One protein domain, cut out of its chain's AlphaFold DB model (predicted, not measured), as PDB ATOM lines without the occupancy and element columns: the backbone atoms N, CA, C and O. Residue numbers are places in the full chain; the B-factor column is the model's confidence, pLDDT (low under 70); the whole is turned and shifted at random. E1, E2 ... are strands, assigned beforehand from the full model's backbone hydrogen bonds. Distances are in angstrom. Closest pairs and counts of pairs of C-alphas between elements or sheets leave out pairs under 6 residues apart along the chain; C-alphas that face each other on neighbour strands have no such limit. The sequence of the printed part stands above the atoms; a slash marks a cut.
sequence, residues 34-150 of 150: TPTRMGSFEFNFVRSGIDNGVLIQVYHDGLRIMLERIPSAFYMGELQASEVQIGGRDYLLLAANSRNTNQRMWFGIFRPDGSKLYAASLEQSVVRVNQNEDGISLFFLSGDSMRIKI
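This is residues 34 to 150 of the 150 residues of an uncharacterized protein of Undibacterium pigrum (UniProt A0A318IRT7). Three small antiparallel sheets are stacked like slabs in a row: the sheet E4 E5 E6 E7 is the middle one, the sheet E8 E9 E10 packs over one of its faces as a sandwich, and the sheet E1 E2 E3 stands more loosely over the other face. The chain makes each slab as a run of strands going back and forth, then passes on to the next. The printed part has 117 residues, with no named helix and ten named strands, E1 to E10 along the chain, and the class is all strand. The whole is compact, with a radius of gyration of the C-alphas of 14.1 A, and its outline spans 36 by 35 by 20 A.

The largest sheet runs E4, residues 79 to 86, E5, residues 89 to 97, E6, residues 105 to 110, and E7, residues 116 to 122, with E4 and E7 as its edge strands. It is a meander, each strand the antiparallel neighbour of the one before, and it is strongly twisted, its strands' lines turning by 48 degrees from edge to edge. E4 and E5 form a hairpin at 154 degrees between their directions, with N 82 and O 93 at 3.0 A, within hydrogen-bond range. In the hairpin E5 and E6 N 94 and O 108 are 2.9 A apart, and in the hairpin E6 and E7 N 107 and O 120 are 2.9 A apart, both within hydrogen-bond range. A second meander is E8, residues 126 to 132, E9, residues 135 to 140, and E10, residues 145 to 149. N 130 and O 137 of the hairpin E8 and E9 are 2.9 A apart, and N 138 and O 146 of the hairpin E9 and E10 are 2.8 A apart, both within hydrogen-bond range. This sheet and the sheet E4 E5 E6 E7 form a sandwich, two sheets face to face: the facing parts are 10.1 A centre to centre and their best planes 15 degrees apart. The closest C-alphas of E4 and E8 are those of Ile 86 and Asn 132, 6.2 A apart. The third meander is E1, residues 40 to 47, E2, residues 54 to 60, and E3, residues 63 to 70; it is strongly twisted. N 44 and O 57 of the hairpin E1 and E2 are 2.9 A apart, and N 56 and O 68 of the hairpin E2 and E3 are 2.8 A apart, both within hydrogen-bond range. E3 and E7 are near each other, with 8 pairs of C-alphas within 10 A. The closest C-alphas of E3 and E6 are those of Ile 70 and Trp 106, 7.2 A apart. E1 and E4 are apart.

E5, the longest strand by residues, spans 26.2 A from C-alpha 89 at (53.972, -11.203, 163.823) to C-alpha 97 at (77.376, -9.128, 152.169). E1 spans 23.1 A from C-alpha 40 at (66.346, -1.863, 171.479), E4 22.0 A and E3 20.6 A. E2 spans 19.3 A. E6, E7, E8 and E9 are shorter, and E10, 13.2 A, ends at C-alpha 149 at (57.445, -19.487, 153.867). Residues 34 to 35 pair antiparallel with residues 40 to 41 of E1.

The C-alphas of Gly 62 and Gly 143, the two farthest apart, are 40.3 A apart. The printed part has no cut, and it ends at residue 150, the chain's last. No link is long; the links E1 to E2, E3 to E4 and E5 to E6 are short, and the other six are tight. The mean pLDDT of the printed part is 82.4, and residues 34 to 38, 49 to 51, 75 to 76 and 99 to 103 are under 70.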
ATOM      1  N   THR A  34      70.581  -0.459 167.696       61.88
ATOM      2  CA  THR A  34      69.572  -0.152 166.677       61.88
ATOM      3  C   THR A  34      68.193  -0.131 167.341       61.88
ATOM      4  O   THR A  34      67.672  -1.193 167.688       61.88
ATOM      5  N   PRO A  35      67.599   1.057 167.566       60.75
ATOM      6  CA  PRO A  35      66.224   1.144 168.038       60.75
ATOM      7  C   PRO A  35      65.271   0.705 166.922       60.75
ATOM      8  O   PRO A  35      65.407   1.125 165.773       60.75
ATOM      9  N   THR A  36      64.307  -0.138 167.271       64.00
ATOM     10  CA  THR A  36      63.269  -0.665 166.369       64.00
ATOM     11  C   THR A  36      61.894  -0.499 167.017       64.00
ATOM     12  O   THR A  36      61.808  -0.030 168.155       64.00
ATOM     13  N   ARG A  37      60.809  -0.880 166.330       63.53
ATOM     14  CA  ARG A  37      59.474  -0.874 166.953       63.53
ATOM     15  C   ARG A  37      59.317  -2.007 167.959       63.53
ATOM     16  O   ARG A  37      58.575  -1.848 168.922       63.53
ATOM     17  N   MET A  38      60.050  -3.099 167.763       65.88
ATOM     18  CA  MET A  38      60.093  -4.216 168.703       65.88
ATOM     19  C   MET A  38      60.819  -3.875 170.014       65.88
ATOM     20  O   MET A  38      60.543  -4.519 171.014       65.88
ATOM     21  N   GLY A  39      61.743  -2.907 170.038       72.31
ATOM     22  CA  GLY A  39      62.583  -2.595 171.208       72.31
ATOM     23  C   GLY A  39      64.006  -2.188 170.814       72.31
ATOM     24  O   GLY A  39      64.274  -1.881 169.643       72.31
ATOM     25  N   SER A  40      64.939  -2.174 171.770       75.81
ATOM     26  CA  SER A  40      66.346  -1.863 171.479       75.81
ATOM     27  C   SER A  40      67.132  -3.132 171.173       75.81
ATOM     28  O   SER A  40      67.315  -3.979 172.048       75.81
ATOM     29  N   PHE A  41      67.662  -3.230 169.951       78.00
ATOM     30  CA  PHE A  41      68.554  -4.318 169.561       78.00
ATOM     31  C   PHE A  41      70.012  -3.902 169.716       78.00
ATOM     32  O   PHE A  41      70.434  -2.887 169.154       78.00
ATOM     33  N   GLU A  42      70.787  -4.706 170.441       80.88
ATOM     34  CA  GLU A  42      72.242  -4.586 170.493       80.88
ATOM     35  C   GLU A  42      72.907  -5.741 169.740       80.88
ATOM     36  O   GLU A  42      72.608  -6.913 169.978       80.88
ATOM     37  N   PHE A  43      73.827  -5.402 168.839       79.75
ATOM     38  CA  PHE A  43      74.556  -6.362 168.012       79.75
ATOM     39  C   PHE A  43      76.019  -6.423 168.437       79.75
ATOM     40  O   PHE A  43      76.767  -5.452 168.290       79.75
ATOM     41  N   ASN A  44      76.438  -7.586 168.927       81.88
ATOM     42  CA  ASN A  44      77.805  -7.855 169.347       81.88
ATOM     43  C   ASN A  44      78.458  -8.891 168.431       81.88
ATOM     44  O   ASN A  44      77.904  -9.954 168.159       81.88
ATOM     45  N   PHE A  45      79.662  -8.571 167.964       77.62
ATOM     46  CA  PHE A  45      80.416  -9.381 167.016       77.62
ATOM     47  C   PHE A  45      81.649  -9.946 167.702       77.62
ATOM     48  O   PHE A  45      82.514  -9.199 168.160       77.62
ATOM     49  N   VAL A  46      81.743 -11.271 167.755       79.31
ATOM     50  CA  VAL A  46      82.873 -11.973 168.365       79.31
ATOM     51  C   VAL A  46      83.535 -12.832 167.302       79.31
ATOM     52  O   VAL A  46      82.872 -13.604 166.612       79.31
ATOM     53  N   ARG A  47      84.854 -12.718 167.150       72.94
ATOM     54  CA  ARG A  47      85.592 -13.569 166.213       72.94
ATOM     55  C   ARG A  47      85.469 -15.034 166.646       72.94
ATOM     56  O   ARG A  47      85.751 -15.372 167.792       72.94
ATOM     57  N   SER A  48      85.057 -15.895 165.723       71.88
ATOM     58  CA  SER A  48      85.023 -17.346 165.910       71.88
ATOM     59  C   SER A  48      86.452 -17.887 165.895       71.88
ATOM     60  O   SER A  48      87.191 -17.681 164.928       71.88
ATOM     61  N   GLY A  49      86.845 -18.591 166.956       66.12
ATOM     62  CA  GLY A  49      88.177 -19.196 167.080       66.12
ATOM     63  C   GLY A  49      88.408 -20.427 166.196       66.12
ATOM     64  O   GLY A  49      89.531 -20.908 166.127       66.12
ATOM     65  N   ILE A  50      87.369 -20.940 165.528       67.62
ATOM     66  CA  ILE A  50      87.408 -22.225 164.810       67.62
ATOM     67  C   ILE A  50      87.766 -22.040 163.322       67.62
ATOM     68  O   ILE A  50      88.348 -22.926 162.707       67.62
ATOM     69  N   ASP A  51      87.440 -20.892 162.723       66.38
ATOM     70  CA  ASP A  51      87.431 -20.742 161.255       66.38
ATOM     71  C   ASP A  51      87.520 -19.294 160.752       66.38
ATOM     72  O   ASP A  51      87.195 -19.005 159.596       66.38
ATOM     73  N   ASN A  52      87.947 -18.364 161.611       70.25
ATOM     74  CA  ASN A  52      87.928 -16.923 161.338       70.25
ATOM     75  C   ASN A  52      86.531 -16.358 161.009       70.25
ATOM     76  O   ASN A  52      86.437 -15.246 160.491       70.25
ATOM     77  N   GLY A  53      85.452 -17.106 161.266       72.81
ATOM     78  CA  GLY A  53      84.085 -16.607 161.160       72.81
ATOM     79  C   GLY A  53      83.772 -15.563 162.227       72.81
ATOM     80  O   GLY A  53      84.621 -15.196 163.045       72.81
ATOM     81  N   VAL A  54      82.527 -15.101 162.251       81.56
ATOM     82  CA  VAL A  54      82.036 -14.184 163.284       81.56
ATOM     83  C   VAL A  54      80.788 -14.763 163.917       81.56
ATOM     84  O   VAL A  54      79.866 -15.187 163.229       81.56
ATOM     85  N   LEU A  55      80.769 -14.794 165.241       85.44
ATOM     86  CA  LEU A  55      79.565 -15.012 166.018       85.44
ATOM     87  C   LEU A  55      78.865 -13.669 166.186       85.44
ATOM     88  O   LEU A  55      79.455 -12.723 166.709       85.44
ATOM     89  N   ILE A  56      77.613 -13.603 165.752       85.00
ATOM     90  CA  ILE A  56      76.719 -12.493 166.047       85.00
ATOM     91  C   ILE A  56      75.911 -12.866 167.271       85.00
ATOM     92  O   ILE A  56      75.208 -13.876 167.288       85.00
ATOM     93  N   GLN A  57      75.999 -12.015 168.277       87.25
ATOM     94  CA  GLN A  57      75.129 -12.016 169.434       87.25
ATOM     95  C   GLN A  57      74.150 -10.864 169.293       87.25
ATOM     96  O   GLN A  57      74.567  -9.732 169.056       87.25
ATOM     97  N   VAL A  58      72.864 -11.158 169.446       86.12
ATOM     98  CA  VAL A  58      71.819 -10.134 169.445       86.12
ATOM     99  C   VAL A  58      71.180 -10.105 170.811       86.12
ATOM    100  O   VAL A  58      70.768 -11.145 171.335       86.12
ATOM    101  N   TYR A  59      71.113  -8.908 171.370       86.12
ATOM    102  CA  TYR A  59      70.425  -8.626 172.612       86.12
ATOM    103  C   TYR A  59      69.199  -7.778 172.319       86.12
ATOM    104  O   TYR A  59      69.251  -6.886 171.477       86.12
ATOM    105  N   HIS A  60      68.121  -8.060 173.030       84.44
ATOM    106  CA  HIS A  60      66.878  -7.319 172.993       84.44
ATOM    107  C   HIS A  60      66.569  -6.869 174.412       84.44
ATOM    108  O   HIS A  60      66.465  -7.707 175.311       84.44
ATOM    109  N   ASP A  61      66.544  -5.557 174.630       83.44
ATOM    110  CA  ASP A  61      66.346  -4.950 175.951       83.44
ATOM    111  C   ASP A  61      67.279  -5.542 177.035       83.44
ATOM    112  O   ASP A  61      66.898  -5.808 178.173       83.44
ATOM    113  N   GLY A  62      68.541  -5.779 176.654       83.81
ATOM    114  CA  GLY A  62      69.595  -6.313 177.526       83.81
ATOM    115  C   GLY A  62      69.622  -7.841 177.666       83.81
ATOM    116  O   GLY A  62      70.590  -8.382 178.204       83.81
ATOM    117  N   LEU A  63      68.627  -8.563 177.145       85.12
ATOM    118  CA  LEU A  63      68.598 -10.028 177.143       85.12
ATOM    119  C   LEU A  63      69.158 -10.578 175.835       85.12
ATOM    120  O   LEU A  63      68.713 -10.198 174.758       85.12
ATOM    121  N   ARG A  64      70.115 -11.510 175.906       88.69
ATOM    122  CA  ARG A  64      70.633 -12.171 174.700       88.69
ATOM    123  C   ARG A  64      69.571 -13.103 174.128       88.69
ATOM    124  O   ARG A  64      69.306 -14.146 174.721       88.69
ATOM    125  N   ILE A  65      69.048 -12.764 172.958       88.25
ATOM    126  CA  ILE A  65      68.036 -13.560 172.258       88.25
ATOM    127  C   ILE A  65      68.660 -14.458 171.184       88.25
ATOM    128  O   ILE A  65      68.207 -15.575 170.977       88.25
ATOM    129  N   MET A  66      69.758 -14.041 170.545       88.94
ATOM    130  CA  MET A  66      70.343 -14.776 169.416       88.94
ATOM    131  C   MET A  66      71.851 -14.964 169.575       88.94
ATOM    132  O   MET A  66      72.561 -14.062 170.026       88.94
ATOM    133  N   LEU A  67      72.341 -16.124 169.137       89.00
ATOM    134  CA  LEU A  67      73.753 -16.398 168.883       89.00
ATOM    135  C   LEU A  67      73.859 -17.177 167.567       89.00
ATOM    136  O   LEU A  67      73.504 -18.351 167.528       89.00
ATOM    137  N   GLU A  68      74.358 -16.545 166.508       88.25
ATOM    138  CA  GLU A  68      74.475 -17.173 165.187       88.25
ATOM    139  C   GLU A  68      75.884 -17.017 164.620       88.25
ATOM    140  O   GLU A  68      76.523 -15.974 164.759       88.25
ATOM    141  N   ARG A  69      76.376 -18.063 163.951       87.56
ATOM    142  CA  ARG A  69      77.677 -18.043 163.284       87.56
ATOM    143  C   ARG A  69      77.532 -17.616 161.826       87.56
ATOM    144  O   ARG A  69      76.978 -18.355 161.017       87.56
ATOM    145  N   ILE A  70      78.164 -16.502 161.476       84.81
ATOM    146  CA  ILE A  70      78.404 -16.089 160.096       84.81
ATOM    147  C   ILE A  70      79.761 -16.637 159.613       84.81
ATOM    148  O   ILE A  70      80.780 -16.450 160.290       84.81
ATOM    149  N   PRO A  71      79.819 -17.297 158.439       84.50
ATOM    150  CA  PRO A  71      81.078 -17.749 157.851       84.50
ATOM    151  C   PRO A  71      82.076 -16.608 157.606       84.50
ATOM    152  O   PRO A  71      81.701 -15.484 157.276       84.50
ATOM    153  N   SER A  72      83.371 -16.914 157.677       79.44
ATOM    154  CA  SER A  72      84.452 -15.933 157.486       79.44
ATOM    155  C   SER A  72      84.407 -15.212 156.136       79.44
ATOM    156  O   SER A  72      84.809 -14.060 156.037       79.44
ATOM    157  N   ALA A  73      83.828 -15.812 155.096       78.75
ATOM    158  CA  ALA A  73      83.656 -15.140 153.807       78.75
ATOM    159  C   ALA A  73      82.882 -13.802 153.892       78.75
ATOM    160  O   ALA A  73      83.001 -12.978 152.984       78.75
ATOM    161  N   PHE A  74      82.128 -13.565 154.970       78.50
ATOM    162  CA  PHE A  74      81.283 -12.385 155.162       78.50
ATOM    163  C   PHE A  74      81.758 -11.463 156.301       78.50
ATOM    164  O   PHE A  74      81.144 -10.427 156.529       78.50
ATOM    165  N   TYR A  75      82.848 -11.785 157.019       65.50
ATOM    166  CA  TYR A  75      83.223 -11.048 158.243       65.50
ATOM    167  C   TYR A  75      83.642  -9.587 158.007       65.50
ATOM    168  O   TYR A  75      83.513  -8.761 158.904       65.50
ATOM    169  N   MET A  76      84.182  -9.273 156.824       65.50
ATOM    170  CA  MET A  76      84.557  -7.901 156.431       65.50
ATOM    171  C   MET A  76      83.447  -7.176 155.668       65.50
ATOM    172  O   MET A  76      83.685  -6.100 155.116       65.50
ATOM    173  N   GLY A  77      82.287  -7.814 155.552       70.62
ATOM    174  CA  GLY A  77      81.114  -7.266 154.908       70.62
ATOM    175  C   GLY A  77      80.452  -6.146 155.686       70.62
ATOM    176  O   GLY A  77      80.758  -5.871 156.843       70.62
ATOM    177  N   GLU A  78      79.489  -5.532 155.031       76.06
ATOM    178  CA  GLU A  78      78.416  -4.789 155.655       76.06
ATOM    179  C   GLU A  78      77.370  -5.773 156.195       76.06
ATOM    180  O   GLU A  78      76.865  -6.629 155.463       76.06
ATOM    181  N   LEU A  79      77.057  -5.649 157.490       77.25
ATOM    182  CA  LEU A  79      75.884  -6.275 158.089       77.25
ATOM    183  C   LEU A  79      74.767  -5.238 158.178       77.25
ATOM    184  O   LEU A  79      74.964  -4.123 158.669       77.25
ATOM    185  N   GLN A  80      73.583  -5.648 157.761       79.69
ATOM    186  CA  GLN A  80      72.367  -4.861 157.799       79.69
ATOM    187  C   GLN A  80      71.278  -5.660 158.536       79.69
ATOM    188  O   GLN A  80      71.262  -6.897 158.505       79.69
ATOM    189  N   ALA A  81      70.379  -4.952 159.219       79.44
ATOM    190  CA  ALA A  81      69.283  -5.543 159.981       79.44
ATOM    191  C   ALA A  81      67.971  -4.815 159.689       79.44
ATOM    192  O   ALA A  81      67.956  -3.598 159.505       79.44
ATOM    193  N   SER A  82      66.866  -5.555 159.667       79.19
ATOM    194  CA  SER A  82      65.537  -4.981 159.461       79.19
ATOM    195  C   SER A  82      64.471  -5.767 160.209       79.19
ATOM    196  O   SER A  82      64.594  -6.972 160.416       79.19
ATOM    197  N   GLU A  83      63.420  -5.069 160.611       80.69
ATOM    198  CA  GLU A  83      62.208  -5.651 161.170       80.69
ATOM    199  C   GLU A  83      61.210  -5.910 160.039       80.69
ATOM    200  O   GLU A  83      61.018  -5.069 159.156       80.69
ATOM    201  N   VAL A  84      60.568  -7.074 160.064       85.25
ATOM    202  CA  VAL A  84      59.566  -7.454 159.066       85.25
ATOM    203  C   VAL A  84      58.341  -8.052 159.743       85.25
ATOM    204  O   VAL A  84      58.481  -8.827 160.686       85.25
ATOM    205  N   GLN A  85      57.148  -7.728 159.240       88.38
ATOM    206  CA  GLN A  85      55.898  -8.272 159.761       88.38
ATOM    207  C   GLN A  85      55.334  -9.321 158.799       88.38
ATOM    208  O   GLN A  85      55.118  -9.043 157.620       88.38
ATOM    209  N   ILE A  86      55.103 -10.536 159.296       89.50
ATOM    210  CA  ILE A  86      54.603 -11.680 158.518       89.50
ATOM    211  C   ILE A  86      53.487 -12.342 159.321       89.50
ATOM    212  O   ILE A  86      53.668 -12.684 160.490       89.50
ATOM    213  N   GLY A  87      52.303 -12.481 158.726       88.69
ATOM    214  CA  GLY A  87      51.132 -13.047 159.402       88.69
ATOM    215  C   GLY A  87      50.761 -12.320 160.702       88.69
ATOM    216  O   GLY A  87      50.350 -12.958 161.669       88.69
ATOM    217  N   GLY A  88      50.983 -10.999 160.765       87.88
ATOM    218  CA  GLY A  88      50.735 -10.181 161.959       87.88
ATOM    219  C   GLY A  88      51.738 -10.371 163.102       87.88
ATOM    220  O   GLY A  88      51.461  -9.950 164.222       87.88
ATOM    221  N   ARG A  89      52.884 -11.017 162.852       89.50
ATOM    222  CA  ARG A  89      53.972 -11.203 163.823       89.50
ATOM    223  C   ARG A  89      55.247 -10.542 163.325       89.50
ATOM    224  O   ARG A  89      55.502 -10.554 162.123       89.50
ATOM    225  N   ASP A  90      56.049 -10.032 164.248       88.06
ATOM    226  CA  ASP A  90      57.307  -9.368 163.916       88.06
ATOM    227  C   ASP A  90      58.469 -10.366 163.900       88.06
ATOM    228  O   ASP A  90      58.499 -11.335 164.663       88.06
ATOM    229  N   TYR A  91      59.426 -10.132 163.010       88.94
ATOM    230  CA  TYR A  91      60.622 -10.948 162.835       88.94
ATOM    231  C   TYR A  91      61.836 -10.057 162.603       88.94
ATOM    232  O   TYR A  91      61.742  -8.972 162.022       88.94
ATOM    233  N   LEU A  92      62.999 -10.557 163.011       86.62
ATOM    234  CA  LEU A  92      64.282  -9.931 162.738       86.62
ATOM    235  C   LEU A  92      64.901 -10.547 161.481       86.62
ATOM    236  O   LEU A  92      65.161 -11.752 161.423       86.62
ATOM    237  N   LEU A  93      65.176  -9.699 160.496       88.19
ATOM    238  CA  LEU A  93      65.951 -10.024 159.310       88.19
ATOM    239  C   LEU A  93      67.396  -9.563 159.480       88.19
ATOM    240  O   LEU A  93      67.631  -8.410 159.840       88.19
ATOM    241  N   LEU A  94      68.353 -10.427 159.150       86.62
ATOM    242  CA  LEU A  94      69.777 -10.095 159.125       86.62
ATOM    243  C   LEU A  94      70.386 -10.473 157.780       86.62
ATOM    244  O   LEU A  94      70.153 -11.569 157.274       86.62
ATOM    245  N   ALA A  95      71.202  -9.581 157.227       84.88
ATOM    246  CA  ALA A  95      71.913  -9.819 155.980       84.88
ATOM    247  C   ALA A  95      73.355  -9.321 156.078       84.88
ATOM    248  O   ALA A  95      73.589  -8.187 156.485       84.88
ATOM    249  N   ALA A  96      74.315 -10.164 155.694       82.31
ATOM    250  CA  ALA A  96      75.723  -9.803 155.552       82.31
ATOM    251  C   ALA A  96      76.150  -9.978 154.095       82.31
ATOM    252  O   ALA A  96      75.966 -11.054 153.527       82.31
ATOM    253  N   ASN A  97      76.753  -8.965 153.483       79.00
ATOM    254  CA  ASN A  97      77.376  -9.128 152.169       79.00
ATOM    255  C   ASN A  97      78.848  -9.549 152.315       79.00
ATOM    256  O   ASN A  97      79.469  -9.366 153.355       79.00
ATOM    257  N   SER A  98      79.435 -10.162 151.291       77.56
ATOM    258  CA  SER A  98      80.892 -10.307 151.259       77.56
ATOM    259  C   SER A  98      81.532  -9.039 150.701       77.56
ATOM    260  O   SER A  98      81.010  -8.426 149.772       77.56
ATOM    261  N   ARG A  99      82.705  -8.664 151.224       69.19
ATOM    262  CA  ARG A  99      83.495  -7.538 150.697       69.19
ATOM    263  C   ARG A  99      84.239  -7.879 149.398       69.19
ATOM    264  O   ARG A  99      84.797  -6.984 148.768       69.19
ATOM    265  N   ASN A 100      84.319  -9.159 149.029       63.12
ATOM    266  CA  ASN A 100      85.010  -9.603 147.820       63.12
ATOM    267  C   ASN A 100      84.059  -9.668 146.609       63.12
ATOM    268  O   ASN A 100      82.839  -9.701 146.739       63.12
ATOM    269  N   THR A 101      84.636  -9.653 145.408       55.19
ATOM    270  CA  THR A 101      83.970  -9.454 144.106       55.19
ATOM    271  C   THR A 101      82.951 -10.527 143.705       55.19
ATOM    272  O   THR A 101      82.380 -10.433 142.625       55.19
ATOM    273  N   ASN A 102      82.698 -11.528 144.552       61.44
ATOM    274  CA  ASN A 102      81.851 -12.677 144.229       61.44
ATOM    275  C   ASN A 102      80.383 -12.502 144.638       61.44
ATOM    276  O   ASN A 102      79.630 -13.463 144.553       61.44
ATOM    277  N   GLN A 103      79.967 -11.303 145.071       69.25
ATOM    278  CA  GLN A 103      78.547 -10.964 145.264       69.25
ATOM    279  C   GLN A 103      77.772 -11.933 146.179       69.25
ATOM    280  O   GLN A 103      76.554 -12.063 146.066       69.25
ATOM    281  N   ARG A 104      78.466 -12.600 147.107       78.81
ATOM    282  CA  ARG A 104      77.857 -13.537 148.052       78.81
ATOM    283  C   ARG A 104      77.129 -12.792 149.155       78.81
ATOM    284  O   ARG A 104      77.578 -11.733 149.603       78.81
ATOM    285  N   MET A 105      76.084 -13.423 149.674       83.62
ATOM    286  CA  MET A 105      75.351 -12.944 150.836       83.62
ATOM    287  C   MET A 105      75.196 -14.042 151.875       83.62
ATOM    288  O   MET A 105      75.046 -15.204 151.533       83.62
ATOM    289  N   TRP A 106      75.188 -13.685 153.145       88.38
ATOM    290  CA  TRP A 106      74.579 -14.492 154.185       88.38
ATOM    291  C   TRP A 106      73.279 -13.818 154.608       88.38
ATOM    292  O   TRP A 106      73.236 -12.597 154.747       88.38
ATOM    293  N   PHE A 107      72.225 -14.597 154.789       88.75
ATOM    294  CA  PHE A 107      70.885 -14.102 155.066       88.75
ATOM    295  C   PHE A 107      70.237 -14.941 156.160       88.75
ATOM    296  O   PHE A 107      70.358 -16.167 156.128       88.75
ATOM    297  N   GLY A 108      69.520 -14.310 157.088       90.56
ATOM    298  CA  GLY A 108      68.804 -14.998 158.154       90.56
ATOM    299  C   GLY A 108      67.510 -14.310 158.584       90.56
ATOM    300  O   GLY A 108      67.388 -13.088 158.516       90.56
ATOM    301  N   ILE A 109      66.554 -15.124 159.036       91.75
ATOM    302  CA  ILE A 109      65.266 -14.721 159.602       91.75
ATOM    303  C   ILE A 109      65.116 -15.378 160.972       91.75
ATOM    304  O   ILE A 109      65.261 -16.599 161.112       91.75
ATOM    305  N   PHE A 110      64.799 -14.567 161.973       90.38
ATOM    306  CA  PHE A 110      64.683 -14.980 163.365       90.38
ATOM    307  C   PHE A 110      63.376 -14.460 163.957       90.38
ATOM    308  O   PHE A 110      62.896 -13.383 163.603       90.38
ATOM    309  N   ARG A 111      62.795 -15.237 164.868       90.06
ATOM    310  CA  ARG A 111      61.698 -14.777 165.726       90.06
ATOM    311  C   ARG A 111      62.214 -13.751 166.755       90.06
ATOM    312  O   ARG A 111      63.422 -13.705 166.993       90.06
ATOM    313  N   PRO A 112      61.332 -12.967 167.405       82.81
ATOM    314  CA  PRO A 112      61.733 -11.992 168.427       82.81
ATOM    315  C   PRO A 112      62.426 -12.613 169.649       82.81
ATOM    316  O   PRO A 112      63.274 -11.981 170.266       82.81
ATOM    317  N   ASP A 113      62.123 -13.875 169.965       84.62
ATOM    318  CA  ASP A 113      62.817 -14.664 170.994       84.62
ATOM    319  C   ASP A 113      64.231 -15.115 170.563       84.62
ATOM    320  O   ASP A 113      64.939 -15.762 171.330       84.62
ATOM    321  N   GLY A 114      64.632 -14.784 169.330       82.62
ATOM    322  CA  GLY A 114      65.887 -15.152 168.686       82.62
ATOM    323  C   GLY A 114      65.935 -16.580 168.141       82.62
ATOM    324  O   GLY A 114      66.971 -17.000 167.613       82.62
ATOM    325  N   SER A 115      64.819 -17.315 168.178       88.50
ATOM    326  CA  SER A 115      64.700 -18.614 167.521       88.50
ATOM    327  C   SER A 115      64.896 -18.466 166.011       88.50
ATOM    328  O   SER A 115      64.155 -17.753 165.328       88.50
ATOM    329  N   LYS A 116      65.882 -19.184 165.468       90.69
ATOM    330  CA  LYS A 116      66.171 -19.211 164.031       90.69
ATOM    331  C   LYS A 116      65.052 -19.897 163.251       90.69
ATOM    332  O   LYS A 116      64.668 -21.019 163.572       90.69
ATOM    333  N   LEU A 117      64.585 -19.243 162.193       92.25
ATOM    334  CA  LEU A 117      63.647 -19.809 161.218       92.25
ATOM    335  C   LEU A 117      64.363 -20.237 159.947       92.25
ATOM    336  O   LEU A 117      64.142 -21.325 159.427       92.25
ATOM    337  N   TYR A 118      65.238 -19.363 159.463       93.06
ATOM    338  CA  TYR A 118      65.987 -19.564 158.238       93.06
ATOM    339  C   TYR A 118      67.346 -18.894 158.375       93.06
ATOM    340  O   TYR A 118      67.426 -17.771 158.861       93.06
ATOM    341  N   ALA A 119      68.410 -19.559 157.934       91.06
ATOM    342  CA  ALA A 119      69.682 -18.902 157.675       91.06
ATOM    343  C   ALA A 119      70.441 -19.646 156.583       91.06
ATOM    344  O   ALA A 119      70.539 -20.874 156.623       91.06
ATOM    345  N   ALA A 120      70.998 -18.913 155.626       89.75
ATOM    346  CA  ALA A 120      71.743 -19.497 154.524       89.75
ATOM    347  C   ALA A 120      72.828 -18.554 154.007       89.75
ATOM    348  O   ALA A 120      72.696 -17.332 154.044       89.75
ATOM    349  N   SER A 121      73.893 -19.155 153.477       89.00
ATOM    350  CA  SER A 121      74.795 -18.458 152.560       89.00
ATOM    351  C   SER A 121      74.243 -18.606 151.146       89.00
ATOM    352  O   SER A 121      73.908 -19.707 150.717       89.00
ATOM    353  N   LEU A 122      74.135 -17.492 150.447       87.12
ATOM    354  CA  LEU A 122      73.650 -17.352 149.090       87.12
ATOM    355  C   LEU A 122      74.847 -17.003 148.204       87.12
ATOM    356  O   LEU A 122      75.617 -16.083 148.490       87.12
ATOM    357  N   GLU A 123      74.989 -17.735 147.104       83.88
ATOM    358  CA  GLU A 123      76.056 -17.523 146.118       83.88
ATOM    359  C   GLU A 123      75.781 -16.324 145.193       83.88
ATOM    360  O   GLU A 123      76.558 -16.050 144.285       83.88
ATOM    361  N   GLN A 124      74.673 -15.610 145.409       80.50
ATOM    362  CA  GLN A 124      74.230 -14.483 144.595       80.50
ATOM    363  C   GLN A 124      73.748 -13.321 145.471       80.50
ATOM    364  O   GLN A 124      73.297 -13.513 146.603       80.50
ATOM    365  N   SER A 125      73.797 -12.110 144.913       79.94
ATOM    366  CA  SER A 125      73.299 -10.902 145.574       79.94
ATOM    367  C   SER A 125      71.780 -10.792 145.470       79.94
ATOM    368  O   SER A 125      71.200 -10.990 144.401       79.94
ATOM    369  N   VAL A 126      71.148 -10.423 146.582       81.25
ATOM    370  CA  VAL A 126      69.712 -10.172 146.723       81.25
ATOM    371  C   VAL A 126      69.484  -8.681 146.567       81.25
ATOM    372  O   VAL A 126      69.838  -7.911 147.447       81.25
ATOM    373  N   VAL A 127      68.859  -8.284 145.465       79.44
ATOM    374  CA  VAL A 127      68.601  -6.875 145.135       79.44
ATOM    375  C   VAL A 127      67.338  -6.325 145.785       79.44
ATOM    376  O   VAL A 127      67.201  -5.110 145.951       79.44
ATOM    377  N   ARG A 128      66.397  -7.204 146.147       84.62
ATOM    378  CA  ARG A 128      65.131  -6.823 146.775       84.62
ATOM    379  C   ARG A 128      64.614  -7.928 147.687       84.62
ATOM    380  O   ARG A 128      64.682  -9.108 147.350       84.62
ATOM    381  N   VAL A 129      64.036  -7.504 148.804       87.25
ATOM    382  CA  VAL A 129      63.324  -8.344 149.762       87.25
ATOM    383  C   VAL A 129      61.888  -7.836 149.829       87.25
ATOM    384  O   VAL A 129      61.677  -6.666 150.135       87.25
ATOM    385  N   ASN A 130      60.909  -8.690 149.534       89.88
ATOM    386  CA  ASN A 130      59.491  -8.349 149.660       89.88
ATOM    387  C   ASN A 130      58.861  -9.149 150.796       89.88
ATOM    388  O   ASN A 130      58.925 -10.380 150.791       89.88
ATOM    389  N   GLN A 131      58.207  -8.445 151.716       89.31
ATOM    390  CA  GLN A 131      57.368  -9.031 152.758       89.31
ATOM    391  C   GLN A 131      56.033  -9.490 152.166       89.31
ATOM    392  O   GLN A 131      55.529  -8.904 151.208       89.31
ATOM    393  N   ASN A 132      55.476 -10.561 152.719       91.38
ATOM    394  CA  ASN A 132      54.197 -11.133 152.323       91.38
ATOM    395  C   ASN A 132      53.501 -11.693 153.560       91.38
ATOM    396  O   ASN A 132      54.130 -11.901 154.595       91.38
ATOM    397  N   GLU A 133      52.218 -12.010 153.423       92.12
ATOM    398  CA  GLU A 133      51.412 -12.521 154.530       92.12
ATOM    399  C   GLU A 133      51.959 -13.826 155.136       92.12
ATOM    400  O   GLU A 133      51.944 -13.969 156.352       92.12
ATOM    401  N   ASP A 134      52.506 -14.736 154.322       93.31
ATOM    402  CA  ASP A 134      53.019 -16.051 154.751       93.31
ATOM    403  C   ASP A 134      54.554 -16.175 154.683       93.31
ATOM    404  O   ASP A 134      55.097 -17.275 154.800       93.31
ATOM    405  N   GLY A 135      55.279 -15.080 154.424       93.38
ATOM    406  CA  GLY A 135      56.736 -15.134 154.348       93.38
ATOM    407  C   GLY A 135      57.399 -14.003 153.575       93.38
ATOM    408  O   GLY A 135      56.907 -12.878 153.488       93.38
ATOM    409  N   ILE A 136      58.549 -14.311 152.977       92.69
ATOM    410  CA  ILE A 136      59.400 -13.342 152.281       92.69
ATOM    411  C   ILE A 136      59.809 -13.878 150.912       92.69
ATOM    412  O   ILE A 136      60.146 -15.053 150.762       92.69
ATOM    413  N   SER A 137      59.835 -12.996 149.915       93.00
ATOM    414  CA  SER A 137      60.488 -13.256 148.631       93.00
ATOM    415  C   SER A 137      61.806 -12.502 148.529       93.00
ATOM    416  O   SER A 137      61.845 -11.290 148.748       93.00
ATOM    417  N   LEU A 138      62.862 -13.213 148.145       90.88
ATOM    418  CA  LEU A 138      64.157 -12.651 147.776       90.88
ATOM    419  C   LEU A 138      64.253 -12.609 146.255       90.88
ATOM    420  O   LEU A 138      63.970 -13.607 145.594       90.88
ATOM    421  N   PHE A 139      64.658 -11.470 145.710       88.75
ATOM    422  CA  PHE A 139      64.918 -11.295 144.286       88.75
ATOM    423  C   PHE A 139      66.408 -11.101 144.077       88.75
ATOM    424  O   PHE A 139      67.023 -10.262 144.740       88.75
ATOM    425  N   PHE A 140      66.977 -11.864 143.154       87.25
ATOM    426  CA  PHE A 140      68.408 -11.877 142.898       87.25
ATOM    427  C   PHE A 140      68.776 -10.989 141.717       87.25
ATOM    428  O   PHE A 140      67.958 -10.705 140.843       87.25
ATOM    429  N   LEU A 141      70.041 -10.571 141.671       83.19
ATOM    430  CA  LEU A 141      70.574  -9.811 140.539       83.19
ATOM    431  C   LEU A 141      70.505 -10.601 139.216       83.19
ATOM    432  O   LEU A 141      70.414  -9.986 138.158       83.19
ATOM    433  N   SER A 142      70.512 -11.940 139.268       83.94
ATOM    434  CA  SER A 142      70.350 -12.807 138.089       83.94
ATOM    435  C   SER A 142      68.978 -12.680 137.416       83.94
ATOM    436  O   SER A 142      68.829 -13.088 136.267       83.94
ATOM    437  N   GLY A 143      67.984 -12.125 138.120       85.31
ATOM    438  CA  GLY A 143      66.574 -12.141 137.729       85.31
ATOM    439  C   GLY A 143      65.768 -13.267 138.385       85.31
ATOM    440  O   GLY A 143      64.540 -13.227 138.340       85.31
ATOM    441  N   ASP A 144      66.428 -14.227 139.039       90.62
ATOM    442  CA  ASP A 144      65.755 -15.301 139.769       90.62
ATOM    443  C   ASP A 144      65.089 -14.790 141.055       90.62
ATOM    444  O   ASP A 144      65.368 -13.695 141.560       90.62
ATOM    445  N   SER A 145      64.235 -15.630 141.645       92.00
ATOM    446  CA  SER A 145      63.669 -15.372 142.967       92.00
ATOM    447  C   SER A 145      63.579 -16.633 143.819       92.00
ATOM    448  O   SER A 145      63.493 -17.748 143.309       92.00
ATOM    449  N   MET A 146      63.584 -16.442 145.135       92.12
ATOM    450  CA  MET A 146      63.365 -17.494 146.124       92.12
ATOM    451  C   MET A 146      62.275 -17.054 147.098       92.12
ATOM    452  O   MET A 146      62.290 -15.922 147.581       92.12
ATOM    453  N   ARG A 147      61.346 -17.960 147.422       94.00
ATOM    454  CA  ARG A 147      60.297 -17.741 148.426       94.00
ATOM    455  C   ARG A 147      60.585 -18.570 149.669       94.00
ATOM    456  O   ARG A 147      60.705 -19.787 149.589       94.00
ATOM    457  N   ILE A 148      60.645 -17.898 150.812       93.31
ATOM    458  CA  ILE A 148      60.736 -18.513 152.135       93.31
ATOM    459  C   ILE A 148      59.370 -18.349 152.800       93.31
ATOM    460  O   ILE A 148      58.930 -17.219 153.008       93.31
ATOM    461  N   LYS A 149      58.696 -19.463 153.095       93.25
ATOM    462  CA  LYS A 149      57.445 -19.487 153.867       93.25
ATOM    463  C   LYS A 149      57.745 -19.728 155.344       93.25
ATOM    464  O   LYS A 149      58.678 -20.476 155.640       93.25
ATOM    465  N   ILE A 150      56.990 -19.086 156.234       87.81
ATOM    466  CA  ILE A 150      57.241 -19.050 157.685       87.81
ATOM    467  C   ILE A 150      55.970 -19.381 158.461       87.81
ATOM    468  O   ILE A 150      54.893 -18.913 158.037       87.81
TER     469      ILE A 150